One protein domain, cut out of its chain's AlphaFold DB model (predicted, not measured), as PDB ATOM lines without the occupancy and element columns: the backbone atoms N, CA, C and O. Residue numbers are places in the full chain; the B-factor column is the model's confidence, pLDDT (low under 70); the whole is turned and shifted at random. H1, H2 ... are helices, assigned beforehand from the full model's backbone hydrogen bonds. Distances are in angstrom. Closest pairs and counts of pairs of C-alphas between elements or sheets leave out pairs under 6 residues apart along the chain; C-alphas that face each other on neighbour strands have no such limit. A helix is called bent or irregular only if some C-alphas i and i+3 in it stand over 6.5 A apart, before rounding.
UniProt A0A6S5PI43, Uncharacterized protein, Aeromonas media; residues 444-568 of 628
ATOM      1  N   SER A 444      -9.703 -40.899 -31.277       39.34
ATOM      2  CA  SER A 444     -10.221 -41.020 -29.891       39.34
ATOM      3  C   SER A 444      -9.293 -41.059 -28.655       39.34
ATOM      4  O   SER A 444      -8.492 -41.968 -28.458       39.34
ATOM      5  N   TYR A 445      -9.571 -40.150 -27.710       49.75
ATOM      6  CA  TYR A 445      -8.908 -39.943 -26.418       49.75
ATOM      7  C   TYR A 445      -9.359 -40.914 -25.311       49.75
ATOM      8  O   TYR A 445     -10.431 -40.723 -24.744       49.75
ATOM      9  N   THR A 446      -8.524 -41.898 -24.941       41.44
ATOM     10  CA  THR A 446      -8.197 -42.258 -23.526       41.44
ATOM     11  C   THR A 446      -7.129 -43.360 -23.407       41.44
ATOM     12  O   THR A 446      -6.469 -43.429 -22.379       41.44
ATOM     13  N   ASN A 447      -6.900 -44.173 -24.450       46.88
ATOM     14  CA  ASN A 447      -5.888 -45.254 -24.462       46.88
ATOM     15  C   ASN A 447      -4.647 -44.942 -25.335       46.88
ATOM     16  O   ASN A 447      -3.752 -45.767 -25.489       46.88
ATOM     17  N   VAL A 448      -4.593 -43.730 -25.898       52.28
ATOM     18  CA  VAL A 448      -3.595 -43.291 -26.891       52.28
ATOM     19  C   VAL A 448      -2.215 -43.056 -26.271       52.28
ATOM     20  O   VAL A 448      -1.217 -43.234 -26.955       52.28
ATOM     21  N   PHE A 449      -2.136 -42.704 -24.979       49.66
ATOM     22  CA  PHE A 449      -0.865 -42.381 -24.315       49.66
ATOM     23  C   PHE A 449       0.097 -43.572 -24.322       49.66
ATOM     24  O   PHE A 449       1.159 -43.514 -24.942       49.66
ATOM     25  N   GLN A 450      -0.334 -44.692 -23.734       57.72
ATOM     26  CA  GLN A 450       0.487 -45.895 -23.636       57.72
ATOM     27  C   GLN A 450       0.784 -46.493 -25.016       57.72
ATOM     28  O   GLN A 450       1.888 -46.969 -25.265       57.72
ATOM     29  N   GLU A 451      -0.184 -46.461 -25.937       61.00
ATOM     30  CA  GLU A 451       0.018 -46.948 -27.303       61.00
ATOM     31  C   GLU A 451       1.019 -46.079 -28.081       61.00
ATOM     32  O   GLU A 451       1.844 -46.622 -28.819       61.00
ATOM     33  N   SER A 452       1.008 -44.758 -27.881       61.97
ATOM     34  CA  SER A 452       1.942 -43.834 -28.533       61.97
ATOM     35  C   SER A 452       3.371 -43.960 -28.010       61.97
ATOM     36  O   SER A 452       4.309 -44.000 -28.809       61.97
ATOM     37  N   GLU A 453       3.544 -44.108 -26.694       69.12
ATOM     38  CA  GLU A 453       4.853 -44.367 -26.091       69.12
ATOM     39  C   GLU A 453       5.423 -45.693 -26.596       69.12
ATOM     40  O   GLU A 453       6.555 -45.730 -27.078       69.12
ATOM     41  N   ASN A 454       4.611 -46.756 -26.611       78.00
ATOM     42  CA  ASN A 454       5.033 -48.071 -27.099       78.00
ATOM     43  C   ASN A 454       5.474 -48.033 -28.576       78.00
ATOM     44  O   ASN A 454       6.429 -48.712 -28.964       78.00
ATOM     45  N   GLN A 455       4.798 -47.247 -29.422       80.31
ATOM     46  CA  GLN A 455       5.171 -47.096 -30.832       80.31
ATOM     47  C   GLN A 455       6.495 -46.347 -31.011       80.31
ATOM     48  O   GLN A 455       7.315 -46.756 -31.841       80.31
ATOM     49  N   LEU A 456       6.717 -45.269 -30.253       83.25
ATOM     50  CA  LEU A 456       7.963 -44.502 -30.301       83.25
ATOM     51  C   LEU A 456       9.133 -45.299 -29.719       83.25
ATOM     52  O   LEU A 456      10.197 -45.327 -30.334       83.25
ATOM     53  N   GLU A 457       8.926 -46.049 -28.636       87.94
ATOM     54  CA  GLU A 457       9.920 -46.990 -28.114       87.94
ATOM     55  C   GLU A 457      10.286 -48.066 -29.141       87.94
ATOM     56  O   GLU A 457      11.469 -48.309 -29.386       87.94
ATOM     57  N   ALA A 458       9.294 -48.680 -29.797       90.62
ATOM     58  CA  ALA A 458       9.535 -49.673 -30.843       90.62
ATOM     59  C   ALA A 458      10.229 -49.068 -32.075       90.62
ATOM     60  O   ALA A 458      11.028 -49.730 -32.743       90.62
ATOM     61  N   LYS A 459       9.939 -47.804 -32.407       91.00
ATOM     62  CA  LYS A 459      10.633 -47.069 -33.472       91.00
ATOM     63  C   LYS A 459      12.081 -46.777 -33.079       91.00
ATOM     64  O   LYS A 459      12.966 -47.073 -33.872       91.00
ATOM     65  N   ALA A 460      12.331 -46.284 -31.870       93.44
ATOM     66  CA  ALA A 460      13.671 -46.036 -31.345       93.44
ATOM     67  C   ALA A 460      14.516 -47.316 -31.288       93.44
ATOM     68  O   ALA A 460      15.671 -47.301 -31.702       93.44
ATOM     69  N   PHE A 461      13.922 -48.435 -30.863       95.88
ATOM     70  CA  PHE A 461      14.562 -49.749 -30.896       95.88
ATOM     71  C   PHE A 461      14.989 -50.143 -32.316       95.88
ATOM     72  O   PHE A 461      16.160 -50.436 -32.544       95.88
ATOM     73  N   ARG A 462      14.072 -50.077 -33.293       96.38
ATOM     74  CA  ARG A 462      14.391 -50.388 -34.700       96.38
ATOM     75  C   ARG A 462      15.455 -49.459 -35.276       96.38
ATOM     76  O   ARG A 462      16.341 -49.920 -35.981       96.38
ATOM     77  N   LEU A 463      15.402 -48.168 -34.953       96.25
ATOM     78  CA  LEU A 463      16.419 -47.209 -35.384       96.25
ATOM     79  C   LEU A 463      17.798 -47.537 -34.798       96.25
ATOM     80  O   LEU A 463      18.790 -47.374 -35.498       96.25
ATOM     81  N   GLY A 464      17.872 -48.018 -33.553       97.12
ATOM     82  CA  GLY A 464      19.124 -48.503 -32.960       97.12
ATOM     83  C   GLY A 464      19.670 -49.735 -33.677       97.12
ATOM     84  O   GLY A 464      20.859 -49.792 -33.980       97.12
ATOM     85  N   GLU A 465      18.798 -50.686 -34.011       97.44
ATOM     86  CA  GLU A 465      19.166 -51.899 -34.751       97.44
ATOM     87  C   GLU A 465      19.681 -51.565 -36.160       97.44
ATOM     88  O   GLU A 465      20.766 -51.996 -36.552       97.44
ATOM     89  N   GLU A 466      18.947 -50.726 -36.894       96.75
ATOM     90  CA  GLU A 466      19.361 -50.223 -38.206       96.75
ATOM     91  C   GLU A 466      20.676 -49.434 -38.117       96.75
ATOM     92  O   GLU A 466      21.534 -49.565 -38.991       96.75
ATOM     93  N   PHE A 467      20.875 -48.632 -37.063       96.62
ATOM     94  CA  PHE A 467      22.097 -47.842 -36.880       96.62
ATOM     95  C   PHE A 467      23.317 -48.735 -36.684       96.62
ATOM     96  O   PHE A 467      24.297 -48.587 -37.411       96.62
ATOM     97  N   ALA A 468      23.234 -49.719 -35.789       95.25
ATOM     98  CA  ALA A 468      24.322 -50.663 -35.565       95.25
ATOM     99  C   ALA A 468      24.686 -51.463 -36.834       95.25
ATOM    100  O   ALA A 468      25.856 -51.776 -37.048       95.25
ATOM    101  N   ALA A 469      23.710 -51.727 -37.709       93.19
ATOM    102  CA  ALA A 469      23.903 -52.477 -38.952       93.19
ATOM    103  C   ALA A 469      24.309 -51.626 -40.179       93.19
ATOM    104  O   ALA A 469      24.632 -52.180 -41.230       93.19
ATOM    105  N   SER A 470      24.278 -50.292 -40.096       89.44
ATOM    106  CA  SER A 470      24.377 -49.396 -41.270       89.44
ATOM    107  C   SER A 470      25.773 -48.826 -41.539       89.44
ATOM    108  O   SER A 470      25.975 -48.153 -42.550       89.44
ATOM    109  N   GLY A 471      26.751 -49.108 -40.673       85.75
ATOM    110  CA  GLY A 471      28.138 -48.651 -40.828       85.75
ATOM    111  C   GLY A 471      28.378 -47.177 -40.473       85.75
ATOM    112  O   GLY A 471      29.512 -46.710 -40.606       85.75
ATOM    113  N   TYR A 472      27.347 -46.457 -40.014       92.19
ATOM    114  CA  TYR A 472      27.491 -45.126 -39.420       92.19
ATOM    115  C   TYR A 472      28.303 -45.183 -38.123       92.19
ATOM    116  O   TYR A 472      28.365 -46.212 -37.446       92.19
ATOM    117  N   ARG A 473      28.936 -44.063 -37.767       91.62
ATOM    118  CA  ARG A 473      29.731 -43.953 -36.538       91.62
ATOM    119  C   ARG A 473      28.950 -43.219 -35.455       91.62
ATOM    120  O   ARG A 473      28.272 -42.236 -35.730       91.62
ATOM    121  N   LEU A 474      29.087 -43.652 -34.200       91.06
ATOM    122  CA  LEU A 474      28.390 -43.045 -33.053       91.06
ATOM    123  C   LEU A 474      28.686 -41.546 -32.863       91.06
ATOM    124  O   LEU A 474      27.847 -40.828 -32.319       91.06
ATOM    125  N   ASN A 475      29.832 -41.055 -33.347       90.06
ATOM    126  CA  ASN A 475      30.161 -39.629 -33.305       90.06
ATOM    127  C   ASN A 475      29.182 -38.764 -34.123       90.06
ATOM    128  O   ASN A 475      29.049 -37.581 -33.835       90.06
ATOM    129  N   GLU A 476      28.450 -39.342 -35.082       90.25
ATOM    130  CA  GLU A 476      27.389 -38.658 -35.834       90.25
ATOM    131  C   GLU A 476      26.156 -38.332 -34.977       90.25
ATOM    132  O   GLU A 476      25.337 -37.506 -35.368       90.25
ATOM    133  N   LEU A 477      26.022 -38.968 -33.808       91.50
ATOM    134  CA  LEU A 477      24.939 -38.734 -32.846       91.50
ATOM    135  C   LEU A 477      25.388 -37.880 -31.645       91.50
ATOM    136  O   LEU A 477      24.578 -37.536 -30.779       91.50
ATOM    137  N   CYS A 478      26.678 -37.551 -31.561       88.50
ATOM    138  CA  CYS A 478      27.259 -36.791 -30.458       88.50
ATOM    139  C   CYS A 478      27.223 -35.275 -30.740       88.50
ATOM    140  O   CYS A 478      27.284 -34.865 -31.897       88.50
ATOM    141  N   PRO A 479      27.124 -34.420 -29.701       87.56
ATOM    142  CA  PRO A 479      27.071 -34.759 -28.272       87.56
ATOM    143  C   PRO A 479      25.669 -35.172 -27.784       87.56
ATOM    144  O   PRO A 479      25.518 -35.615 -26.649       87.56
ATOM    145  N   LYS A 480      24.630 -35.049 -28.625       86.94
ATOM    146  CA  LYS A 480      23.218 -35.174 -28.214       86.94
ATOM    147  C   LYS A 480      22.877 -36.532 -27.587       86.94
ATOM    148  O   LYS A 480      22.089 -36.569 -26.647       86.94
ATOM    149  N   LEU A 481      23.507 -37.622 -28.034       91.56
ATOM    150  CA  LEU A 481      23.347 -38.962 -27.452       91.56
ATOM    151  C   LEU A 481      23.572 -38.990 -25.928       91.56
ATOM    152  O   LEU A 481      22.815 -39.644 -25.208       91.56
ATOM    153  N   PHE A 482      24.552 -38.228 -25.441       91.06
ATOM    154  CA  PHE A 482      24.949 -38.163 -24.031       91.06
ATOM    155  C   PHE A 482      24.471 -36.887 -23.325       91.06
ATOM    156  O   PHE A 482      24.865 -36.637 -22.190       91.06
ATOM    157  N   SER A 483      23.613 -36.085 -23.965       86.31
ATOM    158  CA  SER A 483      23.095 -34.844 -23.378       86.31
ATOM    159  C   SER A 483      22.351 -35.100 -22.065       86.31
ATOM    160  O   SER A 483      21.607 -36.073 -21.957       86.31
ATOM    161  N   ASN A 484      22.460 -34.195 -21.093       82.44
ATOM    162  CA  ASN A 484      21.654 -34.255 -19.865       82.44
ATOM    163  C   ASN A 484      20.170 -33.900 -20.088       82.44
ATOM    164  O   ASN A 484      19.392 -33.911 -19.135       82.44
ATOM    165  N   ASP A 485      19.774 -33.572 -21.320       81.00
ATOM    166  CA  ASP A 485      18.370 -33.373 -21.676       81.00
ATOM    167  C   ASP A 485      17.548 -34.629 -21.360       81.00
ATOM    168  O   ASP A 485      18.021 -35.763 -21.501       81.00
ATOM    169  N   TRP A 486      16.282 -34.437 -20.988       81.31
ATOM    170  CA  TRP A 486      15.347 -35.547 -20.842       81.31
ATOM    171  C   TRP A 486      15.008 -36.141 -22.218       81.31
ATOM    172  O   TRP A 486      14.202 -35.590 -22.964       81.31
ATOM    173  N   LEU A 487      15.641 -37.269 -22.557       85.31
ATOM    174  CA  LEU A 487      15.462 -37.984 -23.827       85.31
ATOM    175  C   LEU A 487      14.999 -39.430 -23.550       85.31
ATOM    176  O   LEU A 487      15.835 -40.335 -23.418       85.31
ATOM    177  N   PRO A 488      13.677 -39.672 -23.440       83.50
ATOM    178  CA  PRO A 488      13.129 -40.913 -22.881       83.50
ATOM    179  C   PRO A 488      13.440 -42.163 -23.721       83.50
ATOM    180  O   PRO A 488      13.582 -43.262 -23.184       83.50
ATOM    181  N   TYR A 489      13.621 -42.015 -25.034       90.50
ATOM    182  CA  TYR A 489      13.773 -43.154 -25.945       90.50
ATOM    183  C   TYR A 489      15.211 -43.670 -26.096       90.50
ATOM    184  O   TYR A 489      15.437 -44.660 -26.798       90.50
ATOM    185  N   ARG A 490      16.191 -43.064 -25.409       92.62
ATOM    186  CA  ARG A 490      17.598 -43.510 -25.443       92.62
ATOM    187  C   ARG A 490      17.799 -44.925 -24.925       92.62
ATOM    188  O   ARG A 490      18.635 -45.646 -25.460       92.62
ATOM    189  N   ILE A 491      17.020 -45.341 -23.926       92.62
ATOM    190  CA  ILE A 491      17.066 -46.716 -23.413       92.62
ATOM    191  C   ILE A 491      16.665 -47.691 -24.527       92.62
ATOM    192  O   ILE A 491      17.381 -48.651 -24.803       92.62
ATOM    193  N   SER A 492      15.546 -47.436 -25.206       95.06
ATOM    194  CA  SER A 492      15.066 -48.288 -26.300       95.06
ATOM    195  C   SER A 492      16.023 -48.288 -27.491       95.06
ATOM    196  O   SER A 492      16.287 -49.346 -28.055       95.06
ATOM    197  N   PHE A 493      16.620 -47.141 -27.820       96.94
ATOM    198  CA  PHE A 493      17.669 -47.050 -28.834       96.94
ATOM    199  C   PHE A 493      18.923 -47.851 -28.462       96.94
ATOM    200  O   PHE A 493      19.411 -48.623 -29.283       96.94
ATOM    201  N   GLY A 494      19.404 -47.746 -27.219       96.69
ATOM    202  CA  GLY A 494      20.548 -48.517 -26.721       96.69
ATOM    203  C   GLY A 494      20.323 -50.027 -26.797       96.69
ATOM    204  O   GLY A 494      21.225 -50.771 -27.178       96.69
ATOM    205  N   ARG A 495      19.093 -50.483 -26.531       96.94
ATOM    206  CA  ARG A 495      18.712 -51.883 -26.757       96.94
ATOM    207  C   ARG A 495      18.828 -52.271 -28.230       96.94
ATOM    208  O   ARG A 495      19.404 -53.305 -28.550       96.94
ATOM    209  N   GLY A 496      18.319 -51.425 -29.123       97.50
ATOM    210  CA  GLY A 496      18.453 -51.605 -30.568       97.50
ATOM    211  C   GLY A 496      19.911 -51.712 -31.020       97.50
ATOM    212  O   GLY A 496      20.244 -52.617 -31.779       97.50
ATOM    213  N   LEU A 497      20.793 -50.846 -30.501       97.44
ATOM    214  CA  LEU A 497      22.227 -50.873 -30.814       97.44
ATOM    215  C   LEU A 497      22.850 -52.241 -30.515       97.44
ATOM    216  O   LEU A 497      23.543 -52.798 -31.359       97.44
ATOM    217  N   ALA A 498      22.575 -52.801 -29.335       96.88
ATOM    218  CA  ALA A 498      23.049 -54.132 -28.968       96.88
ATOM    219  C   ALA A 498      22.427 -55.226 -29.850       96.88
ATOM    220  O   ALA A 498      23.131 -56.129 -30.293       96.88
ATOM    221  N   ARG A 499      21.126 -55.140 -30.159       96.94
ATOM    222  CA  ARG A 499      20.440 -56.123 -31.013       96.94
ATOM    223  C   ARG A 499      21.022 -56.183 -32.429       96.94
ATOM    224  O   ARG A 499      21.150 -57.278 -32.972       96.94
ATOM    225  N   GLY A 500      21.340 -55.029 -33.013       94.50
ATOM    226  CA  GLY A 500      21.874 -54.919 -34.374       94.50
ATOM    227  C   GLY A 500      23.393 -55.072 -34.480       94.50
ATOM    228  O   GLY A 500      23.916 -55.173 -35.590       94.50
ATOM    229  N   ALA A 501      24.119 -55.086 -33.358       94.44
ATOM    230  CA  ALA A 501      25.573 -55.184 -33.363       94.44
ATOM    231  C   ALA A 501      26.051 -56.574 -33.814       94.44
ATOM    232  O   ALA A 501      25.633 -57.605 -33.289       94.44
ATOM    233  N   HIS A 502      26.994 -56.602 -34.759       90.38
ATOM    234  CA  HIS A 502      27.667 -57.840 -35.167       90.38
ATOM    235  C   HIS A 502      28.567 -58.416 -34.066       90.38
ATOM    236  O   HIS A 502      28.711 -59.632 -33.961       90.38
ATOM    237  N   ASP A 503      29.164 -57.536 -33.260       94.12
ATOM    238  CA  ASP A 503      30.003 -57.862 -32.112       94.12
ATOM    239  C   ASP A 503      29.595 -56.952 -30.943       94.12
ATOM    240  O   ASP A 503      29.778 -55.731 -30.989       94.12
ATOM    241  N   LEU A 504      29.001 -57.560 -29.913       95.38
ATOM    242  CA  LEU A 504      28.485 -56.861 -28.733       95.38
ATOM    243  C   LEU A 504      29.601 -56.169 -27.941       95.38
ATOM    244  O   LEU A 504      29.383 -55.077 -27.419       95.38
ATOM    245  N   GLN A 505      30.790 -56.772 -27.868       95.19
ATOM    246  CA  GLN A 505      31.911 -56.219 -27.114       95.19
ATOM    247  C   GLN A 505      32.544 -55.051 -27.872       95.19
ATOM    248  O   GLN A 505      32.822 -54.009 -27.281       95.19
ATOM    249  N   ALA A 506      32.693 -55.169 -29.194       93.31
ATOM    250  CA  ALA A 506      33.147 -54.053 -30.020       93.31
ATOM    251  C   ALA A 506      32.163 -52.868 -29.979       93.31
ATOM    252  O   ALA A 506      32.590 -51.722 -29.852       93.31
ATOM    253  N   GLY A 507      30.852 -53.136 -30.042       92.50
ATOM    254  CA  GLY A 507      29.817 -52.103 -29.926       92.50
ATOM    255  C   GLY A 507      29.828 -51.399 -28.564       92.50
ATOM    256  O   GLY A 507      29.720 -50.174 -28.505       92.50
ATOM    257  N   TRP A 508      30.027 -52.155 -27.480       95.81
ATOM    258  CA  TRP A 508      30.194 -51.601 -26.135       95.81
ATOM    259  C   TRP A 508      31.404 -50.668 -26.038       95.81
ATOM    260  O   TRP A 508      31.271 -49.529 -25.592       95.81
ATOM    261  N   LEU A 509      32.571 -51.118 -26.515       94.94
ATOM    262  CA  LEU A 509      33.801 -50.323 -26.485       94.94
ATOM    263  C   LEU A 509      33.651 -49.005 -27.253       94.94
ATOM    264  O   LEU A 509      34.118 -47.975 -26.781       94.94
ATOM    265  N   GLN A 510      32.950 -49.009 -28.391       93.19
ATOM    266  CA  GLN A 510      32.671 -47.778 -29.137       93.19
ATOM    267  C   GLN A 510      31.772 -46.803 -28.360       93.19
ATOM    268  O   GLN A 510      31.990 -45.595 -28.430       93.19
ATOM    269  N   LEU A 511      30.771 -47.292 -27.618       94.06
ATOM    270  CA  LEU A 511      29.936 -46.435 -26.765       94.06
ATOM    271  C   LEU A 511      30.753 -45.795 -25.638       94.06
ATOM    272  O   LEU A 511      30.613 -44.595 -25.399       94.06
ATOM    273  N   VAL A 512      31.615 -46.576 -24.979       94.19
ATOM    274  CA  VAL A 512      32.509 -46.084 -23.920       94.19
ATOM    275  C   VAL A 512      33.495 -45.052 -24.475       94.19
ATOM    276  O   VAL A 512      33.588 -43.954 -23.935       94.19
ATOM    277  N   GLU A 513      34.139 -45.336 -25.611       94.00
ATOM    278  CA  GLU A 513      35.075 -44.408 -26.263       94.00
ATOM    279  C   GLU A 513      34.413 -43.056 -26.582       94.00
ATOM    280  O   GLU A 513      35.023 -41.999 -26.417       94.00
ATOM    281  N   GLN A 514      33.153 -43.059 -27.029       92.50
ATOM    282  CA  GLN A 514      32.433 -41.817 -27.322       92.50
ATOM    283  C   GLN A 514      31.997 -41.054 -26.065       92.50
ATOM    284  O   GLN A 514      31.976 -39.822 -26.098       92.50
ATOM    285  N   LEU A 515      31.688 -41.751 -24.967       91.44
ATOM    286  CA  LEU A 515      31.399 -41.133 -23.669       91.44
ATOM    287  C   LEU A 515      32.629 -40.398 -23.117       91.44
ATOM    288  O   LEU A 515      32.510 -39.256 -22.672       91.44
ATOM    289  N   GLU A 516      33.807 -41.025 -23.189       91.12
ATOM    290  CA  GLU A 516      35.077 -40.453 -22.714       91.12
ATOM    291  C   GLU A 516      35.449 -39.153 -23.449       91.12
ATOM    292  O   GLU A 516      36.105 -38.279 -22.882       91.12
ATOM    293  N   GLN A 517      34.977 -38.984 -24.689       90.25
ATOM    294  CA  GLN A 517      35.175 -37.772 -25.492       90.25
ATOM    295  C   GLN A 517      34.241 -36.610 -25.104       90.25
ATOM    296  O   GLN A 517      34.464 -35.486 -25.557       90.25
ATOM    297  N   GLN A 518      33.207 -36.839 -24.283       87.69
ATOM    298  CA  GLN A 518      32.268 -35.786 -23.874       87.69
ATOM    299  C   GLN A 518      32.749 -35.038 -22.622       87.69
ATOM    300  O   GLN A 518      33.399 -35.644 -21.772       87.69
ATOM    301  N   PRO A 519      32.400 -33.752 -22.432       81.31
ATOM    302  CA  PRO A 519      32.690 -33.030 -21.191       81.31
ATOM    303  C   PRO A 519      32.027 -33.686 -19.970       81.31
ATOM    304  O   PRO A 519      30.875 -34.102 -20.053       81.31
ATOM    305  N   GLU A 520      32.699 -33.706 -18.814       71.12
ATOM    306  CA  GLU A 520      32.172 -34.297 -17.562       71.12
ATOM    307  C   GLU A 520      30.810 -33.725 -17.129       71.12
ATOM    308  O   GLU A 520      30.026 -34.395 -16.461       71.12
ATOM    309  N   THR A 521      30.511 -32.486 -17.519       63.38
ATOM    310  CA  THR A 521      29.267 -31.784 -17.186       63.38
ATOM    311  C   THR A 521      28.065 -32.205 -18.037       63.38
ATOM    312  O   THR A 521      26.951 -31.821 -17.694       63.38
ATOM    313  N   CYS A 522      28.246 -32.981 -19.113       59.75
ATOM    314  CA  CYS A 522      27.202 -33.340 -20.083       59.75
ATOM    315  C   CYS A 522      27.243 -34.846 -20.399       59.75
ATOM    316  O   CYS A 522      27.725 -35.251 -21.458       59.75
ATOM    317  N   ARG A 523      26.818 -35.676 -19.437       79.06
ATOM    318  CA  ARG A 523      26.888 -37.143 -19.525       79.06
ATOM    319  C   ARG A 523      25.655 -37.786 -18.896       79.06
ATOM    320  O   ARG A 523      25.606 -38.039 -17.694       79.06
ATOM    321  N   ASP A 524      24.679 -38.095 -19.733       87.50
ATOM    322  CA  ASP A 524      23.605 -39.035 -19.424       87.50
ATOM    323  C   ASP A 524      23.982 -40.454 -19.882       87.50
ATOM    324  O   ASP A 524      24.648 -40.649 -20.902       87.50
ATOM    325  N   PHE A 525      23.537 -41.458 -19.124       91.25
ATOM    326  CA  PHE A 525      23.944 -42.855 -19.296       91.25
ATOM    327  C   PHE A 525      22.806 -43.787 -19.748       91.25
ATOM    328  O   PHE A 525      22.971 -45.008 -19.764       91.25
ATOM    329  N   ALA A 526      21.642 -43.253 -20.130       91.56
ATOM    330  CA  ALA A 526      20.453 -44.043 -20.456       91.56
ATOM    331  C   ALA A 526      20.685 -45.038 -21.608       91.56
ATOM    332  O   ALA A 526      20.173 -46.160 -21.575       91.56
ATOM    333  N   VAL A 527      21.493 -44.660 -22.607       94.81
ATOM    334  CA  VAL A 527      21.847 -45.540 -23.733       94.81
ATOM    335  C   VAL A 527      22.600 -46.796 -23.270       94.81
ATOM    336  O   VAL A 527      22.317 -47.887 -23.766       94.81
ATOM    337  N   PHE A 528      23.477 -46.683 -22.262       95.38
ATOM    338  CA  PHE A 528      24.212 -47.817 -21.688       95.38
ATOM    339  C   PHE A 528      23.274 -48.789 -20.974       95.38
ATOM    340  O   PHE A 528      23.346 -49.996 -21.199       95.38
ATOM    341  N   GLY A 529      22.336 -48.268 -20.175       92.88
ATOM    342  CA  GLY A 529      21.324 -49.094 -19.508       92.88
ATOM    343  C   GLY A 529      20.420 -49.835 -20.501       92.88
ATOM    344  O   GLY A 529      19.979 -50.953 -20.234       92.88
ATOM    345  N   GLY A 530      20.163 -49.239 -21.669       94.62
ATOM    346  CA  GLY A 530      19.516 -49.912 -22.794       94.62
ATOM    347  C   GLY A 530      20.366 -51.038 -23.383       94.62
ATOM    348  O   GLY A 530      19.893 -52.164 -23.520       94.62
ATOM    349  N   PHE A 531      21.629 -50.743 -23.692       96.88
ATOM    350  CA  PHE A 531      22.563 -51.692 -24.294       96.88
ATOM    351  C   PHE A 531      22.766 -52.935 -23.415       96.88
ATOM    352  O   PHE A 531      22.521 -54.051 -23.871       96.88
ATOM    353  N   ILE A 532      23.106 -52.748 -22.132       95.81
ATOM    354  CA  ILE A 532      23.308 -53.842 -21.163       95.81
ATOM    355  C   ILE A 532      22.050 -54.702 -21.045       95.81
ATOM    356  O   ILE A 532      22.138 -55.926 -21.019       95.81
ATOM    357  N   ARG A 533      20.862 -54.084 -21.016       93.75
ATOM    358  CA  ARG A 533      19.591 -54.812 -20.909       93.75
ATOM    359  C   ARG A 533      19.353 -55.758 -22.077       93.75
ATOM    360  O   ARG A 533      18.825 -56.848 -21.882       93.75
ATOM    361  N   GLU A 534      19.710 -55.343 -23.284       96.06
ATOM    362  CA  GLU A 534      19.561 -56.212 -24.444       96.06
ATOM    363  C   GLU A 534      20.659 -57.281 -24.488       96.06
ATOM    364  O   GLU A 534      20.346 -58.440 -24.765       96.06
ATOM    365  N   VAL A 535      21.906 -56.936 -24.137       96.06
ATOM    366  CA  VAL A 535      23.005 -57.908 -23.986       96.06
ATOM    367  C   VAL A 535      22.630 -58.982 -22.972       96.06
ATOM    368  O   VAL A 535      22.783 -60.154 -23.279       96.06
ATOM    369  N   ASP A 536      22.059 -58.624 -21.824       93.69
ATOM    370  CA  ASP A 536      21.606 -59.575 -20.804       93.69
ATOM    371  C   ASP A 536      20.585 -60.581 -21.356       93.69
ATOM    372  O   ASP A 536      20.642 -61.770 -21.052       93.69
ATOM    373  N   SER A 537      19.696 -60.137 -22.249       92.25
ATOM    374  CA  SER A 537      18.721 -61.021 -22.897       92.25
ATOM    375  C   SER A 537      19.336 -61.996 -23.916       92.25
ATOM    376  O   SER A 537      18.731 -63.027 -24.214       92.25
ATOM    377  N   ILE A 538      20.512 -61.673 -24.468       92.88
ATOM    378  CA  ILE A 538      21.199 -62.432 -25.529       92.88
ATOM    379  C   ILE A 538      22.321 -63.305 -24.943       92.88
ATOM    380  O   ILE A 538      22.423 -64.491 -25.254       92.88
ATOM    381  N   ASN A 539      23.169 -62.707 -24.108       94.25
ATOM    382  CA  ASN A 539      24.331 -63.286 -23.451       94.25
ATOM    383  C   ASN A 539      24.465 -62.732 -22.011       94.25
ATOM    384  O   ASN A 539      25.201 -61.768 -21.780       94.25
ATOM    385  N   PRO A 540      23.799 -63.369 -21.028       91.88
ATOM    386  CA  PRO A 540      23.860 -62.972 -19.621       91.88
ATOM    387  C   PRO A 540      25.269 -62.926 -19.020       91.88
ATOM    388  O   PRO A 540      25.503 -62.148 -18.104       91.88
ATOM    389  N   ALA A 541      26.193 -63.770 -19.495       93.56
ATOM    390  CA  ALA A 541      27.563 -63.805 -18.983       93.56
ATOM    391  C   ALA A 541      28.342 -62.560 -19.419       93.56
ATOM    392  O   ALA A 541      28.975 -61.916 -18.592       93.56
ATOM    393  N   LEU A 542      28.205 -62.166 -20.690       95.25
ATOM    394  CA  LEU A 542      28.789 -60.919 -21.179       95.25
ATOM    395  C   LEU A 542      28.183 -59.704 -20.466       95.25
ATOM    396  O   LEU A 542      28.911 -58.782 -20.140       95.25
ATOM    397  N   ALA A 543      26.878 -59.695 -20.176       94.06
ATOM    398  CA  ALA A 543      26.272 -58.590 -19.427       94.06
ATOM    399  C   ALA A 543      26.895 -58.401 -18.031       94.06
ATOM    400  O   ALA A 543      27.074 -57.263 -17.606       94.06
ATOM    401  N   GLU A 544      27.257 -59.490 -17.345       92.94
ATOM    402  CA  GLU A 544      27.988 -59.422 -16.072       92.94
ATOM    403  C   GLU A 544      29.399 -58.850 -16.256       92.94
ATOM    404  O   GLU A 544      29.791 -57.975 -15.490       92.94
ATOM    405  N   GLU A 545      30.120 -59.261 -17.305       95.06
ATOM    406  CA  GLU A 545      31.430 -58.686 -17.651       95.06
ATOM    407  C   GLU A 545      31.323 -57.174 -17.923       95.06
ATOM    408  O   GLU A 545      32.112 -56.393 -17.397       95.06
ATOM    409  N   LEU A 546      30.297 -56.730 -18.662       95.56
ATOM    410  CA  LEU A 546      30.065 -55.303 -18.922       95.56
ATOM    411  C   LEU A 546      29.721 -54.518 -17.645       95.56
ATOM    412  O   LEU A 546      30.088 -53.349 -17.519       95.56
ATOM    413  N   LEU A 547      29.002 -55.124 -16.694       94.94
ATOM    414  CA  LEU A 547      28.703 -54.507 -15.395       94.94
ATOM    415  C   LEU A 547      29.951 -54.411 -14.508       94.94
ATOM    416  O   LEU A 547      30.110 -53.416 -13.796       94.94
ATOM    417  N   ASP A 548      30.843 -55.398 -14.574       94.62
ATOM    418  CA  ASP A 548      32.148 -55.346 -13.915       94.62
ATOM    419  C   ASP A 548      33.030 -54.245 -14.536       94.62
ATOM    420  O   ASP A 548      33.619 -53.450 -13.798       94.62
ATOM    421  N   ASP A 549      33.030 -54.102 -15.867       94.06
ATOM    422  CA  ASP A 549      33.689 -52.991 -16.572       94.06
ATOM    423  C   ASP A 549      33.113 -51.629 -16.141       94.06
ATOM    424  O   ASP A 549      33.861 -50.692 -15.845       94.06
ATOM    425  N   CYS A 550      31.781 -51.511 -16.026       94.56
ATOM    426  CA  CYS A 550      31.125 -50.296 -15.527       94.56
ATOM    427  C   CYS A 550      31.581 -49.931 -14.111       94.56
ATOM    428  O   CYS A 550      31.726 -48.747 -13.813       94.56
ATOM    429  N   ALA A 551      31.803 -50.920 -13.238       93.06
ATOM    430  CA  ALA A 551      32.260 -50.692 -11.869       93.06
ATOM    431  C   ALA A 551      33.698 -50.143 -11.803       93.06
ATOM    432  O   ALA A 551      34.036 -49.435 -10.854       93.06
ATOM    433  N   GLN A 552      34.530 -50.436 -12.810       93.25
ATOM    434  CA  GLN A 552      35.899 -49.918 -12.922       93.25
ATOM    435  C   GLN A 552      35.982 -48.577 -13.667       93.25
ATOM    436  O   GLN A 552      36.947 -47.833 -13.495       93.25
ATOM    437  N   HIS A 553      34.983 -48.244 -14.485       92.62
ATOM    438  CA  HIS A 553      34.983 -47.015 -15.274       92.62
ATOM    439  C   HIS A 553      34.657 -45.775 -14.406       92.62
ATOM    440  O   HIS A 553      33.633 -45.782 -13.717       92.62
ATOM    441  N   PRO A 554      35.432 -44.668 -14.486       89.62
ATOM    442  CA  PRO A 554      35.275 -43.485 -13.622       89.62
ATOM    443  C   PRO A 554      33.862 -42.883 -13.568       89.62
ATOM    444  O   PRO A 554      33.391 -42.511 -12.495       89.62
ATOM    445  N   ASP A 555      33.168 -42.810 -14.709       89.62
ATOM    446  CA  ASP A 555      31.807 -42.258 -14.783       89.62
ATOM    447  C   ASP A 555      30.691 -43.279 -14.527       89.62
ATOM    448  O   ASP A 555      29.829 -43.052 -13.679       89.62
ATOM    449  N   LEU A 556      30.698 -44.414 -15.239       91.50
ATOM    450  CA  LEU A 556      29.624 -45.414 -15.181       91.50
ATOM    451  C   LEU A 556      29.446 -46.002 -13.773       91.50
ATOM    452  O   LEU A 556      28.315 -46.275 -13.361       91.50
ATOM    453  N   ARG A 557      30.525 -46.096 -12.983       92.44
ATOM    454  CA  ARG A 557      30.475 -46.563 -11.590       92.44
ATOM    455  C   ARG A 557      29.594 -45.694 -10.686       92.44
ATOM    456  O   ARG A 557      29.047 -46.189  -9.706       92.44
ATOM    457  N   ARG A 558      29.398 -44.414 -11.037       90.69
ATOM    458  CA  ARG A 558      28.583 -43.441 -10.281       90.69
ATOM    459  C   ARG A 558      27.077 -43.609 -10.512       90.69
ATOM    460  O   ARG A 558      26.284 -42.986  -9.805       90.69
ATOM    461  N   VAL A 559      26.683 -44.427 -11.493       90.12
ATOM    462  CA  VAL A 559      25.285 -44.732 -11.851       90.12
ATOM    463  C   VAL A 559      25.005 -46.237 -11.953       90.12
ATOM    464  O   VAL A 559      23.946 -46.645 -12.430       90.12
ATOM    465  N   LEU A 560      25.929 -47.073 -11.472       92.56
ATOM    466  CA  LEU A 560      25.949 -48.524 -11.649       92.56
ATOM    467  C   LEU A 560      24.643 -49.229 -11.244       92.56
ATOM    468  O   LEU A 560      24.164 -50.105 -11.964       92.56
ATOM    469  N   VAL A 561      24.011 -48.827 -10.134       90.62
ATOM    470  CA  VAL A 561      22.718 -49.398  -9.692       90.62
ATOM    471  C   VAL A 561      21.632 -49.231 -10.762       90.62
ATOM    472  O   VAL A 561      20.814 -50.128 -10.962       90.62
ATOM    473  N   GLY A 562      21.632 -48.097 -11.470       87.44
ATOM    474  CA  GLY A 562      20.679 -47.794 -12.538       87.44
ATOM    475  C   GLY A 562      20.965 -48.510 -13.861       87.44
ATOM    476  O   GLY A 562      20.059 -48.622 -14.686       87.44
ATOM    477  N   LEU A 563      22.189 -49.012 -14.060       91.25
ATOM    478  CA  LEU A 563      22.598 -49.737 -15.268       91.25
ATOM    479  C   LEU A 563      22.232 -51.226 -15.237       91.25
ATOM    480  O   LEU A 563      22.177 -51.857 -16.293       91.25
ATOM    481  N   HIS A 564      21.956 -51.787 -14.056       89.44
ATOM    482  CA  HIS A 564      21.595 -53.197 -13.937       89.44
ATOM    483  C   HIS A 564      20.275 -53.506 -14.681       89.44
ATOM    484  O   HIS A 564      19.305 -52.742 -14.586       89.44
ATOM    485  N   PRO A 565      20.209 -54.631 -15.420       79.88
ATOM    486  CA  PRO A 565      19.027 -55.019 -16.181       79.88
ATOM    487  C   PRO A 565      17.822 -55.323 -15.277       79.88
ATOM    488  O   PRO A 565      17.959 -55.640 -14.100       79.88
ATOM    489  N   LEU A 566      16.612 -55.279 -15.849       68.19
ATOM    490  CA  LEU A 566      15.333 -55.465 -15.134       68.19
ATOM    491  C   LEU A 566      15.061 -56.909 -14.663       68.19
ATOM    492  O   LEU A 566      13.955 -57.212 -14.211       68.19
ATOM    493  N   ARG A 567      16.038 -57.817 -14.771       71.94
ATOM    494  CA  ARG A 567      15.954 -59.138 -14.141       71.94
ATOM    495  C   ARG A 567      16.040 -59.003 -12.617       71.94
ATOM    496  O   ARG A 567      16.279 -57.927 -12.075       71.94
ATOM    497  N   LYS A 568      15.828 -60.108 -11.901       77.56
ATOM    498  CA  LYS A 568      15.884 -60.130 -10.435       77.56
ATOM    499  C   LYS A 568      17.280 -59.697  -9.950       77.56
ATOM    500  O   LYS A 568      18.196 -60.505  -9.996       77.56
TER     501      LYS A 568
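Overview. This is residues 444 to 568 of the 628 residues of an uncharacterized protein of Aeromonas media (UniProt A0A6S5PI43). A compact helical body has H3 and H5 packed together at its core, and the long helix H1 runs out from it as an arm: its later part packs on H3, while residues 444 to 452 stick out. H4 lies on another side of the core, H6 folds back beside H5, and the short H7 packs on both H5 and H6. The printed part has 125 residues with seven named helices, H1 to H7 in chain order, and no named strand; the class is all helix. The whole is compact, with a radius of gyration of the C-alphas of 14.5 A, yet elongated, spanning 50 by 31 by 31 A.

Arrangement. H1, residues 448 to 469, touches H3, residues 490 to 500, the same way at a steep tilt of 42 degrees; the closest C-alphas, of Gly 464 and Gly 496, are 4.0 A apart. H2, residues 474 to 477, touches H4, residues 504 to 516, through residues 510 to 514 of H4 alone; the closest C-alphas, of Asn 475 and Gln 514, are 6.8 A apart. H3 and H4 touch only at the corner, and only just, with 3 pairs of C-alphas within 8 A; the closest, of Ala 498 and Leu 504, are 6.1 A apart. The hub is H5, residues 526 to 538, touching H3, H4, H6, residues 540 to 552, and H7, residues 556 to 563. H3 and H5 run the same way at a steep tilt of 39 degrees, with the C-alphas of Ile 491 and Gly 530 closest at 4.1 A. H4 and H5 form a hairpin but only just touch, with 3 pairs of C-alphas within 8 A; the closest, of Leu 504 and Val 535, are 7.3 A apart. H3, H4 and H5 form an up-and-down bundle, each helix running against the one before. H5 and H6 form a hairpin at a shallow tilt of 32 degrees, closest at the C-alphas of Asp 536 and Ala 543, 5.0 A apart. H5 and H7 are closest at the C-alphas of Gly 529 and Leu 563, 4.5 A apart. Every O i to N i+4 pair is within hydrogen-bond range in H1, H3, H4, H5 and H6, but 2 of 4 in H7, and H2 is too short for such a pair.

Along the chain. H1 begins at C-alpha 448, (-3.595, -43.291, -26.891), and is 31.4 A long. H4, H5 and H6 measure 18.7, 19.1 and 19.0 A. H7 is irregular, with C-alphas 558 and 561 8.4 A apart, and ends at C-alpha 563, (22.598, -49.737, -15.268).

Size, cuts and confidence. The C-alphas of Ser 444 and Gln 552, the two farthest apart, are 49.9 A apart. The printed part has no cut. The link from H2 to H3, residues 478 to 489, is long. The pLDDT is under 70 at residues 444 to 453, 521 to 522 and 566.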